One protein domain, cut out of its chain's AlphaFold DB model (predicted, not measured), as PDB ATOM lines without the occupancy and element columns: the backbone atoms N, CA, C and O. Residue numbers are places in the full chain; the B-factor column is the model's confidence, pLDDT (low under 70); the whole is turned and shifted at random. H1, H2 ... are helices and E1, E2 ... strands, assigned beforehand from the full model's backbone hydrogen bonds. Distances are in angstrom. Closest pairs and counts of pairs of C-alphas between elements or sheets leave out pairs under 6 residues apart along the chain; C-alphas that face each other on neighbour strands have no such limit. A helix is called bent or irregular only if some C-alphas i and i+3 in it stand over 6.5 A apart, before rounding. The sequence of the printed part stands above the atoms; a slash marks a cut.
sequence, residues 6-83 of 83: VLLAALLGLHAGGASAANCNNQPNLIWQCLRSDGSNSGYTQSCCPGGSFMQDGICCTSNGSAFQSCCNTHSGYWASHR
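Overview. This is residues 6 to 83 of the 83 residues of an uncharacterized protein of Colletotrichum orbiculare (strain 104-T / ATCC 96160 / CBS 514.97 / LARS 414 / MAFF 240422) (UniProt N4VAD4). A small antiparallel sheet of four short strands has H2 and H3 over one of its faces, and residues 6 to 16 of the long helix H1 stick out from this compact body as an arm that makes the length of the whole. The last residues of H1, 17 to 23, only graze the sheet. The printed part has 78 residues, with three named helices and four named strands in the order H1 E1 H2 E2 E3 H3 E4; the sheet runs E2 E3 E1 E4, and the class is mixed, helices and strands. The whole is compact, with a radius of gyration of the C-alphas of 12.5 A and spans of 39 by 28 by 16 A.

Arrangement. The inner strand E1, residues 31 to 36, and the edge strand E4, residues 78 to 82, are antiparallel at 155 degrees, with N 35 and O 79 2.8 A apart, within hydrogen-bond range. On the other side of E1 is E3, residues 59 to 61, antiparallel at 148 degrees, with N 32 and O 60 2.8 A apart. E3 forms a hairpin with the edge strand E2, residues 54 to 56, with N 61 and O 54 2.8 A apart. The pairing is staggered: E1 pairs with E3 over residues 31 to 32 and with E4 over residues 32 to 36. H3, residues 65 to 74, is on the sheet over E1 and E4 at a height of 8.6 A, along the strands, at 9 degrees to E1 on the local plane; its closest C-alphas to E4 are those of Gln 69 and Ala 80, 5.0 A. H2, residues 44 to 48, lies on the same face, over E1, at a height of 6.4 A. H2 and H3 touch, their closest C-alphas being those of Cys 48 and Phe 68, 5.3 A. E1, H2, E2 and E3, H3, E4 are split strand-helix-strand units, two strands that run the same way with another strand between them, each with a right-handed crossover. H3 on one face of the sheet makes two layers. H1, residues 6 to 23, is apart from H2 and H3; the closest C-alphas of H1 and E1 are those of Ser 20 and Ile 31, 6.6 A. In H2 and H3 every O i to N i+4 pair is within hydrogen-bond range, in H1 8 of 14.

Along the chain. H1 begins at C-alpha 6 (-15.038, -27.784, -27.233) and is 27.5 A long, with a kink of 28 degrees near residue 17; it is neither bent nor irregular, but only just, as C-alphas 16 and 19 are 6.1 A apart. E1 is 16.2 A long, H3 14.1 A and E4 13.2 A, ending at C-alpha 82 (-37.103, -19.280, -38.916).

Size, cuts and confidence. The two C-alphas farthest apart are those of Val 6 and Gly 51, 41.1 A. The printed part has no cut, and no link is long. The mean pLDDT of the printed part is 75.7; residues 6 to 22 and residue 83 are under 70.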
ATOM      1  N   VAL A   6     -14.515 -28.814 -26.316       49.78
ATOM      2  CA  VAL A   6     -15.038 -27.784 -27.233       49.78
ATOM      3  C   VAL A   6     -15.731 -28.383 -28.465       49.78
ATOM      4  O   VAL A   6     -16.565 -27.720 -29.073       49.78
ATOM      5  N   LEU A   7     -15.454 -29.648 -28.814       42.41
ATOM      6  CA  LEU A   7     -16.114 -30.304 -29.952       42.41
ATOM      7  C   LEU A   7     -17.549 -30.753 -29.633       42.41
ATOM      8  O   LEU A   7     -18.388 -30.805 -30.529       42.41
ATOM      9  N   LEU A   8     -17.859 -31.052 -28.367       41.25
ATOM     10  CA  LEU A   8     -19.169 -31.599 -28.002       41.25
ATOM     11  C   LEU A   8     -20.282 -30.536 -28.031       41.25
ATOM     12  O   LEU A   8     -21.428 -30.854 -28.341       41.25
ATOM     13  N   ALA A   9     -19.945 -29.262 -27.807       42.59
ATOM     14  CA  ALA A   9     -20.898 -28.156 -27.916       42.59
ATOM     15  C   ALA A   9     -21.346 -27.898 -29.370       42.59
ATOM     16  O   ALA A   9     -22.499 -27.534 -29.600       42.59
ATOM     17  N   ALA A  10     -20.482 -28.159 -30.360       39.59
ATOM     18  CA  ALA A  10     -20.830 -28.022 -31.777       39.59
ATOM     19  C   ALA A  10     -21.791 -29.128 -32.260       39.59
ATOM     20  O   ALA A  10     -22.666 -28.859 -33.080       39.59
ATOM     21  N   LEU A  11     -21.701 -30.347 -31.711       38.53
ATOM     22  CA  LEU A  11     -22.655 -31.427 -32.012       38.53
ATOM     23  C   LEU A  11     -23.998 -31.282 -31.274       38.53
ATOM     24  O   LEU A  11     -25.029 -31.702 -31.805       38.53
ATOM     25  N   LEU A  12     -24.010 -30.668 -30.088       41.00
ATOM     26  CA  LEU A  12     -25.242 -30.393 -29.337       41.00
ATOM     27  C   LEU A  12     -26.023 -29.199 -29.914       41.00
ATOM     28  O   LEU A  12     -27.250 -29.238 -29.947       41.00
ATOM     29  N   GLY A  13     -25.335 -28.188 -30.460       35.78
ATOM     30  CA  GLY A  13     -25.976 -27.105 -31.218       35.78
ATOM     31  C   GLY A  13     -26.602 -27.573 -32.540       35.78
ATOM     32  O   GLY A  13     -27.593 -27.000 -32.996       35.78
ATOM     33  N   LEU A  14     -26.071 -28.654 -33.124       40.41
ATOM     34  CA  LEU A  14     -26.590 -29.252 -34.353       40.41
ATOM     35  C   LEU A  14     -27.787 -30.188 -34.106       40.41
ATOM     36  O   LEU A  14     -28.653 -30.296 -34.968       40.41
ATOM     37  N   HIS A  15     -27.910 -30.806 -32.925       42.41
ATOM     38  CA  HIS A  15     -29.053 -31.675 -32.603       42.41
ATOM     39  C   HIS A  15     -30.373 -30.918 -32.415       42.41
ATOM     40  O   HIS A  15     -31.428 -31.454 -32.742       42.41
ATOM     41  N   ALA A  16     -30.331 -29.658 -31.973       42.94
ATOM     42  CA  ALA A  16     -31.534 -28.831 -31.847       42.94
ATOM     43  C   ALA A  16     -32.002 -28.210 -33.182       42.94
ATOM     44  O   ALA A  16     -33.068 -27.609 -33.225       42.94
ATOM     45  N   GLY A  17     -31.197 -28.296 -34.251       43.72
ATOM     46  CA  GLY A  17     -31.564 -27.830 -35.600       43.72
ATOM     47  C   GLY A  17     -31.724 -28.954 -36.627       43.72
ATOM     48  O   GLY A  17     -32.495 -28.817 -37.573       43.72
ATOM     49  N   GLY A  18     -31.031 -30.079 -36.436       44.66
ATOM     50  CA  GLY A  18     -31.093 -31.246 -37.316       44.66
ATOM     51  C   GLY A  18     -32.362 -32.075 -37.128       44.66
ATOM     52  O   GLY A  18     -32.947 -32.505 -38.118       44.66
ATOM     53  N   ALA A  19     -32.838 -32.230 -35.885       51.12
ATOM     54  CA  ALA A  19     -34.130 -32.870 -35.621       51.12
ATOM     55  C   ALA A  19     -35.266 -32.082 -36.294       51.12
ATOM     56  O   ALA A  19     -36.100 -32.639 -36.993       51.12
ATOM     57  N   SER A  20     -35.224 -30.755 -36.194       62.03
ATOM     58  CA  SER A  20     -36.176 -29.847 -36.832       62.03
ATOM     59  C   SER A  20     -36.236 -30.004 -38.350       62.03
ATOM     60  O   SER A  20     -37.320 -30.039 -38.927       62.03
ATOM     61  N   ALA A  21     -35.073 -30.104 -39.000       59.28
ATOM     62  CA  ALA A  21     -34.996 -30.261 -40.445       59.28
ATOM     63  C   ALA A  21     -35.507 -31.634 -40.876       59.28
ATOM     64  O   ALA A  21     -36.334 -31.692 -41.781       59.28
ATOM     65  N   ALA A  22     -35.103 -32.715 -40.201       65.06
ATOM     66  CA  ALA A  22     -35.595 -34.064 -40.486       65.06
ATOM     67  C   ALA A  22     -37.131 -34.143 -40.404       65.06
ATOM     68  O   ALA A  22     -37.770 -34.736 -41.271       65.06
ATOM     69  N   ASN A  23     -37.718 -33.456 -39.422       72.75
ATOM     70  CA  ASN A  23     -39.163 -33.376 -39.222       72.75
ATOM     71  C   ASN A  23     -39.876 -32.615 -40.352       72.75
ATOM     72  O   ASN A  23     -41.010 -32.933 -40.695       72.75
ATOM     73  N   CYS A  24     -39.204 -31.643 -40.971       80.12
ATOM     74  CA  CYS A  24     -39.714 -30.875 -42.106       80.12
ATOM     75  C   CYS A  24     -39.204 -31.407 -43.458       80.12
ATOM     76  O   CYS A  24     -38.830 -30.616 -44.319       80.12
ATOM     77  N   ASN A  25     -39.152 -32.729 -43.668       81.56
ATOM     78  CA  ASN A  25     -38.658 -33.347 -44.915       81.56
ATOM     79  C   ASN A  25     -37.242 -32.904 -45.322       81.56
ATOM     80  O   ASN A  25     -36.923 -32.773 -46.502       81.56
ATOM     81  N   ASN A  26     -36.381 -32.656 -44.338       80.56
ATOM     82  CA  ASN A  26     -35.037 -32.120 -44.531       80.56
ATOM     83  C   ASN A  26     -35.008 -30.723 -45.183       80.56
ATOM     84  O   ASN A  26     -34.003 -30.335 -45.779       80.56
ATOM     85  N   GLN A  27     -36.103 -29.964 -45.065       82.19
ATOM     86  CA  GLN A  27     -36.236 -28.598 -45.567       82.19
ATOM     87  C   GLN A  27     -36.160 -27.606 -44.401       82.19
ATOM     88  O   GLN A  27     -37.183 -27.296 -43.782       82.19
ATOM     89  N   PRO A  28     -34.957 -27.101 -44.068       76.69
ATOM     90  CA  PRO A  28     -34.803 -26.177 -42.953       76.69
ATOM     91  C   PRO A  28     -35.593 -24.881 -43.157       76.69
ATOM     92  O   PRO A  28     -36.221 -24.403 -42.224       76.69
ATOM     93  N   ASN A  29     -35.719 -24.434 -44.409       82.06
ATOM     94  CA  ASN A  29     -36.474 -23.249 -44.819       82.06
ATOM     95  C   ASN A  29     -38.001 -23.330 -44.595       82.06
ATOM     96  O   ASN A  29     -38.742 -22.444 -45.026       82.06
ATOM     97  N   LEU A  30     -38.493 -24.437 -44.040       86.06
ATOM     98  CA  LEU A  30     -39.883 -24.610 -43.636       86.06
ATOM     99  C   LEU A  30     -40.038 -24.621 -42.113       86.06
ATOM    100  O   LEU A  30     -41.161 -24.712 -41.636       86.06
ATOM    101  N   ILE A  31     -38.952 -24.563 -41.341       88.50
ATOM    102  CA  ILE A  31     -38.970 -24.659 -39.879       88.50
ATOM    103  C   ILE A  31     -39.350 -23.308 -39.282       88.50
ATOM    104  O   ILE A  31     -38.542 -22.381 -39.249       88.50
ATOM    105  N   TRP A  32     -40.535 -23.231 -38.694       88.38
ATOM    106  CA  TRP A  32     -41.017 -22.060 -37.974       88.38
ATOM    107  C   TRP A  32     -41.261 -22.376 -36.503       88.38
ATOM    108  O   TRP A  32     -41.831 -23.409 -36.147       88.38
ATOM    109  N   GLN A  33     -40.827 -21.472 -35.629       89.31
ATOM    110  CA  GLN A  33     -41.050 -21.556 -34.190       89.31
ATOM    111  C   GLN A  33     -41.452 -20.194 -33.652       89.31
ATOM    112  O   GLN A  33     -40.879 -19.175 -34.024       89.31
ATOM    113  N   CYS A  34     -42.434 -20.168 -32.764       89.25
ATOM    114  CA  CYS A  34     -42.838 -18.960 -32.076       89.25
ATOM    115  C   CYS A  34     -42.074 -18.936 -30.754       89.25
ATOM    116  O   CYS A  34     -42.333 -19.766 -29.879       89.25
ATOM    117  N   LEU A  35     -41.094 -18.047 -30.631       88.00
ATOM    118  CA  LEU A  35     -40.198 -17.964 -29.482       88.00
ATOM    119  C   LEU A  35     -40.579 -16.800 -28.572       88.00
ATOM    120  O   LEU A  35     -41.166 -15.811 -29.005       88.00
ATOM    121  N   ARG A  36     -40.246 -16.938 -27.293       86.62
ATOM    122  CA  ARG A  36     -40.319 -15.886 -26.276       86.62
ATOM    123  C   ARG A  36     -39.075 -15.008 -26.317       86.62
ATOM    124  O   ARG A  36     -38.043 -15.454 -26.795       86.62
ATOM    125  N   SER A  37     -39.144 -13.856 -25.644       81.19
ATOM    126  CA  SER A  37     -38.005 -12.972 -25.293       81.19
ATOM    127  C   SER A  37     -36.765 -13.670 -24.741       81.19
ATOM    128  O   SER A  37     -35.650 -13.234 -25.007       81.19
ATOM    129  N   ASP A  38     -36.946 -14.777 -24.033       81.19
ATOM    130  CA  ASP A  38     -35.864 -15.598 -23.490       81.19
ATOM    131  C   ASP A  38     -35.320 -16.670 -24.466       81.19
ATOM    132  O   ASP A  38     -34.416 -17.421 -24.115       81.19
ATOM    133  N   GLY A  39     -35.839 -16.742 -25.696       75.25
ATOM    134  CA  GLY A  39     -35.442 -17.708 -26.726       75.25
ATOM    135  C   GLY A  39     -36.109 -19.081 -26.609       75.25
ATOM    136  O   GLY A  39     -35.893 -19.929 -27.474       75.25
ATOM    137  N   SER A  40     -36.942 -19.315 -25.589       80.69
ATOM    138  CA  SER A  40     -37.681 -20.574 -25.438       80.69
ATOM    139  C   SER A  40     -38.915 -20.631 -26.331       80.69
ATOM    140  O   SER A  40     -39.484 -19.606 -26.713       80.69
ATOM    141  N   ASN A  41     -39.384 -21.847 -26.617       77.56
ATOM    142  CA  ASN A  41     -40.633 -22.048 -27.341       77.56
ATOM    143  C   ASN A  41     -41.810 -21.468 -26.545       77.56
ATOM    144  O   ASN A  41     -41.973 -21.723 -25.352       77.56
ATOM    145  N   SER A  42     -42.632 -20.672 -27.212       76.94
ATOM    146  CA  SER A  42     -43.747 -19.959 -26.593       76.94
ATOM    147  C   SER A  42     -44.962 -20.834 -26.294       76.94
ATOM    148  O   SER A  42     -45.870 -20.386 -25.600       76.94
ATOM    149  N   GLY A  43     -45.016 -22.045 -26.862       79.31
ATOM    150  CA  GLY A  43     -46.222 -22.874 -26.901       79.31
ATOM    151  C   GLY A  43     -47.229 -22.436 -27.976       79.31
ATOM    152  O   GLY A  43     -48.025 -23.256 -28.428       79.31
ATOM    153  N   TYR A  44     -47.139 -21.199 -28.481       84.56
ATOM    154  CA  TYR A  44     -47.987 -20.708 -29.574       84.56
ATOM    155  C   TYR A  44     -47.603 -21.272 -30.935       84.56
ATOM    156  O   TYR A  44     -48.383 -21.144 -31.873       84.56
ATOM    157  N   THR A  45     -46.453 -21.939 -31.069       85.94
ATOM    158  CA  THR A  45     -46.067 -22.578 -32.336       85.94
ATOM    159  C   THR A  45     -47.158 -23.523 -32.843       85.94
ATOM    160  O   THR A  45     -47.465 -23.518 -34.030       85.94
ATOM    161  N   GLN A  46     -47.802 -24.270 -31.941       82.88
ATOM    162  CA  GLN A  46     -48.905 -25.160 -32.297       82.88
ATOM    163  C   GLN A  46     -50.171 -24.392 -32.706       82.88
ATOM    164  O   GLN A  46     -50.846 -24.757 -33.660       82.88
ATOM    165  N   SER A  47     -50.514 -23.312 -32.014       86.25
ATOM    166  CA  SER A  47     -51.713 -22.532 -32.346       86.25
ATOM    167  C   SER A  47     -51.542 -21.692 -33.614       86.25
ATOM    168  O   SER A  47     -52.509 -21.462 -34.332       86.25
ATOM    169  N   CYS A  48     -50.316 -21.251 -33.894       87.31
ATOM    170  CA  CYS A  48     -49.989 -20.369 -35.009       87.31
ATOM    171  C   CYS A  48     -49.551 -21.093 -36.277       87.31
ATOM    172  O   CYS A  48     -49.374 -20.449 -37.313       87.31
ATOM    173  N   CYS A  49     -49.368 -22.412 -36.231       87.81
ATOM    174  CA  CYS A  49     -49.060 -23.157 -37.437       87.81
ATOM    175  C   CYS A  49     -50.290 -23.206 -38.351       87.81
ATOM    176  O   CYS A  49     -51.348 -23.688 -37.935       87.81
ATOM    177  N   PRO A  50     -50.177 -22.730 -39.596       84.62
ATOM    178  CA  PRO A  50     -51.305 -22.727 -40.509       84.62
ATOM    179  C   PRO A  50     -51.734 -24.159 -40.856       84.62
ATOM    180  O   PRO A  50     -50.906 -25.066 -40.968       84.62
ATOM    181  N   GLY A  51     -53.041 -24.362 -41.046       79.19
ATOM    182  CA  GLY A  51     -53.616 -25.669 -41.372       79.19
ATOM    183  C   GLY A  51     -52.969 -26.312 -42.605       79.19
ATOM    184  O   GLY A  51     -52.663 -25.629 -43.579       79.19
ATOM    185  N   GLY A  52     -52.741 -27.628 -42.543       75.12
ATOM    186  CA  GLY A  52     -52.012 -28.385 -43.571       75.12
ATOM    187  C   GLY A  52     -50.490 -28.415 -43.383       75.12
ATOM    188  O   GLY A  52     -49.802 -29.114 -44.122       75.12
ATOM    189  N   SER A  53     -49.965 -27.701 -42.387       83.06
ATOM    190  CA  SER A  53     -48.551 -27.752 -42.006       83.06
ATOM    191  C   SER A  53     -48.282 -28.918 -41.052       83.06
ATOM    192  O   SER A  53     -49.141 -29.284 -40.246       83.06
ATOM    193  N   PHE A  54     -47.084 -29.497 -41.121       84.44
ATOM    194  CA  PHE A  54     -46.679 -30.563 -40.204       84.44
ATOM    195  C   PHE A  54     -46.134 -29.965 -38.905       84.44
ATOM    196  O   PHE A  54     -45.430 -28.960 -38.935       84.44
ATOM    197  N   MET A  55     -46.448 -30.578 -37.766       82.00
ATOM    198  CA  MET A  55     -45.922 -30.153 -36.473       82.00
ATOM    199  C   MET A  55     -45.249 -31.295 -35.746       82.00
ATOM    200  O   MET A  55     -45.819 -32.379 -35.621       82.00
ATOM    201  N   GLN A  56     -44.082 -31.017 -35.174       76.75
ATOM    202  CA  GLN A  56     -43.416 -31.955 -34.282       76.75
ATOM    203  C   GLN A  56     -42.463 -31.213 -33.348       76.75
ATOM    204  O   GLN A  56     -41.786 -30.288 -33.780       76.75
ATOM    205  N   ASP A  57     -42.421 -31.605 -32.073       75.50
ATOM    206  CA  ASP A  57     -41.498 -31.047 -31.068       75.50
ATOM    207  C   ASP A  57     -41.596 -29.513 -30.891       75.50
ATOM    208  O   ASP A  57     -40.613 -28.801 -30.709       75.50
ATOM    209  N   GLY A  58     -42.811 -28.960 -31.005       76.88
ATOM    210  CA  GLY A  58     -43.025 -27.511 -30.924       76.88
ATOM    211  C   GLY A  58     -42.518 -26.746 -32.150       76.88
ATOM    212  O   GLY A  58     -42.290 -25.543 -32.061       76.88
ATOM    213  N   ILE A  59     -42.346 -27.420 -33.283       84.25
ATOM    214  CA  ILE A  59     -41.917 -26.847 -34.560       84.25
ATOM    215  C   ILE A  59     -43.073 -26.913 -35.543       84.25
ATOM    216  O   ILE A  59     -43.777 -27.918 -35.599       84.25
ATOM    217  N   CYS A  60     -43.250 -25.854 -36.325       87.88
ATOM    218  CA  CYS A  60     -44.189 -25.790 -37.428       87.88
ATOM    219  C   CYS A  60     -43.430 -25.877 -38.756       87.88
ATOM    220  O   CYS A  60     -42.677 -24.973 -39.097       87.88
ATOM    221  N   CYS A  61     -43.642 -26.947 -39.511       89.06
ATOM    222  CA  CYS A  61     -43.119 -27.126 -40.858       89.06
ATOM    223  C   CYS A  61     -44.094 -26.514 -41.864       89.06
ATOM    224  O   CYS A  61     -45.048 -27.172 -42.289       89.06
ATOM    225  N   THR A  62     -43.883 -25.251 -42.225       88.12
ATOM    226  CA  THR A  62     -44.760 -24.527 -43.144       88.12
ATOM    227  C   THR A  62     -43.991 -23.703 -44.165       88.12
ATOM    228  O   THR A  62     -42.987 -23.066 -43.860       88.12
ATOM    229  N   SER A  63     -44.505 -23.675 -45.393       87.12
ATOM    230  CA  SER A  63     -44.083 -22.719 -46.417       87.12
ATOM    231  C   SER A  63     -44.767 -21.360 -46.248       87.12
ATOM    232  O   SER A  63     -44.286 -20.360 -46.778       87.12
ATOM    233  N   ASN A  64     -45.864 -21.292 -45.485       88.94
ATOM    234  CA  ASN A  64     -46.591 -20.055 -45.213       88.94
ATOM    235  C   ASN A  64     -46.094 -19.387 -43.922       88.94
ATOM    236  O   ASN A  64     -46.834 -19.186 -42.955       88.94
ATOM    237  N   GLY A  65     -44.808 -19.038 -43.926       85.12
ATOM    238  CA  GLY A  65     -44.144 -18.364 -42.812       85.12
ATOM    239  C   GLY A  65     -44.756 -17.013 -42.456       85.12
ATOM    240  O   GLY A  65     -44.816 -16.649 -41.287       85.12
ATOM    241  N   SER A  66     -45.296 -16.295 -43.442       89.44
ATOM    242  CA  SER A  66     -45.949 -15.000 -43.230       89.44
ATOM    243  C   SER A  66     -47.192 -15.114 -42.343       89.44
ATOM    244  O   SER A  66     -47.387 -14.294 -41.446       89.44
ATOM    245  N   ALA A  67     -48.021 -16.144 -42.552       89.69
ATOM    246  CA  ALA A  67     -49.179 -16.405 -41.697       89.69
ATOM    247  C   ALA A  67     -48.748 -16.790 -40.275       89.69
ATOM    248  O   ALA A  67     -49.298 -16.271 -39.301       89.69
ATOM    249  N   PHE A  68     -47.719 -17.636 -40.161       90.25
ATOM    250  CA  PHE A  68     -47.141 -18.021 -38.875       90.25
ATOM    251  C   PHE A  68     -46.606 -16.806 -38.104       90.25
ATOM    252  O   PHE A  68     -46.919 -16.613 -36.929       90.25
ATOM    253  N   GLN A  69     -45.832 -15.958 -38.782       90.12
ATOM    254  CA  GLN A  69     -45.245 -14.747 -38.222       90.12
ATOM    255  C   GLN A  69     -46.309 -13.746 -37.787       90.12
ATOM    256  O   GLN A  69     -46.207 -13.201 -36.692       90.12
ATOM    257  N   SER A  70     -47.349 -13.548 -38.597       91.00
ATOM    258  CA  SER A  70     -48.482 -12.690 -38.244       91.00
ATOM    259  C   SER A  70     -49.172 -13.159 -36.958       91.00
ATOM    260  O   SER A  70     -49.364 -12.372 -36.029       91.00
ATOM    261  N   CYS A  71     -49.464 -14.461 -36.848       89.75
ATOM    262  CA  CYS A  71     -50.059 -15.024 -35.638       89.75
ATOM    263  C   CYS A  71     -49.133 -14.874 -34.425       89.75
ATOM    264  O   CYS A  71     -49.546 -14.353 -33.395       89.75
ATOM    265  N   CYS A  72     -47.859 -15.249 -34.557       89.12
ATOM    266  CA  CYS A  72     -46.913 -15.196 -33.447       89.12
ATOM    267  C   CYS A  72     -46.694 -13.760 -32.935       89.12
ATOM    268  O   CYS A  72     -46.733 -13.521 -31.731       89.12
ATOM    269  N   ASN A  73     -46.573 -12.788 -33.846       88.00
ATOM    270  CA  ASN A  73     -46.412 -11.371 -33.509       88.00
ATOM    271  C   ASN A  73     -47.686 -10.730 -32.929       88.00
ATOM    272  O   ASN A  73     -47.617  -9.639 -32.368       88.00
ATOM    273  N   THR A  74     -48.849 -11.381 -33.049       88.94
ATOM    274  CA  THR A  74     -50.078 -10.936 -32.370       88.94
ATOM    275  C   THR A  74     -49.950 -11.093 -30.851       88.94
ATOM    276  O   THR A  74     -50.595 -10.375 -30.084       88.94
ATOM    277  N   HIS A  75     -49.080 -11.995 -30.392       83.94
ATOM    278  CA  HIS A  75     -48.779 -12.168 -28.981       83.94
ATOM    279  C   HIS A  75     -47.617 -11.249 -28.575       83.94
ATOM    280  O   HIS A  75     -46.493 -11.367 -29.059       83.94
ATOM    281  N   SER A  76     -47.869 -10.341 -27.630       83.06
ATOM    282  CA  SER A  76     -46.845  -9.416 -27.131       83.06
ATOM    283  C   SER A  76     -45.700 -10.158 -26.429       83.06
ATOM    284  O   SER A  76     -45.939 -10.931 -25.502       83.06
ATOM    285  N   GLY A  77     -44.456  -9.876 -26.830       82.31
ATOM    286  CA  GLY A  77     -43.245 -10.476 -26.249       82.31
ATOM    287  C   GLY A  77     -42.785 -11.780 -26.912       82.31
ATOM    288  O   GLY A  77     -41.857 -12.421 -26.403       82.31
ATOM    289  N   TYR A  78     -43.414 -12.146 -28.032       86.44
ATOM    290  CA  TYR A  78     -43.094 -13.322 -28.830       86.44
ATOM    291  C   TYR A  78     -42.745 -12.922 -30.267       86.44
ATOM    292  O   TYR A  78     -43.209 -11.895 -30.763       86.44
ATOM    293  N   TRP A  79     -41.924 -13.726 -30.936       87.81
ATOM    294  CA  TRP A  79     -41.599 -13.547 -32.352       87.81
ATOM    295  C   TRP A  79     -41.495 -14.882 -33.066       87.81
ATOM    296  O   TRP A  79     -41.131 -15.909 -32.488       87.81
ATOM    297  N   ALA A  80     -41.772 -14.851 -34.363       88.12
ATOM    298  CA  ALA A  80     -41.477 -15.984 -35.214       88.12
ATOM    299  C   ALA A  80     -39.981 -16.042 -35.524       88.12
ATOM    300  O   ALA A  80     -39.388 -15.083 -36.018       88.12
ATOM    301  N   SER A  81     -39.390 -17.193 -35.245       85.31
ATOM    302  CA  SER A  81     -38.050 -17.575 -35.647       85.31
ATOM    303  C   SER A  81     -38.139 -18.594 -36.773       85.31
ATOM    304  O   SER A  81     -38.932 -19.535 -36.719       85.31
ATOM    305  N   HIS A  82     -37.276 -18.411 -37.761       82.44
ATOM    306  CA  HIS A  82     -37.103 -19.280 -38.916       82.44
ATOM    307  C   HIS A  82     -35.647 -19.768 -38.935       82.44
ATOM    308  O   HIS A  82     -34.766 -19.017 -38.502       82.44
ATOM    309  N   ARG A  83     -35.400 -21.018 -39.342       68.94
ATOM    310  CA  ARG A  83     -34.056 -21.626 -39.370       68.94
ATOM    311  C   ARG A  83     -33.572 -21.957 -40.773       68.94
ATOM    312  O   ARG A  83     -34.413 -22.187 -41.662       68.94
TER     313      ARG A  83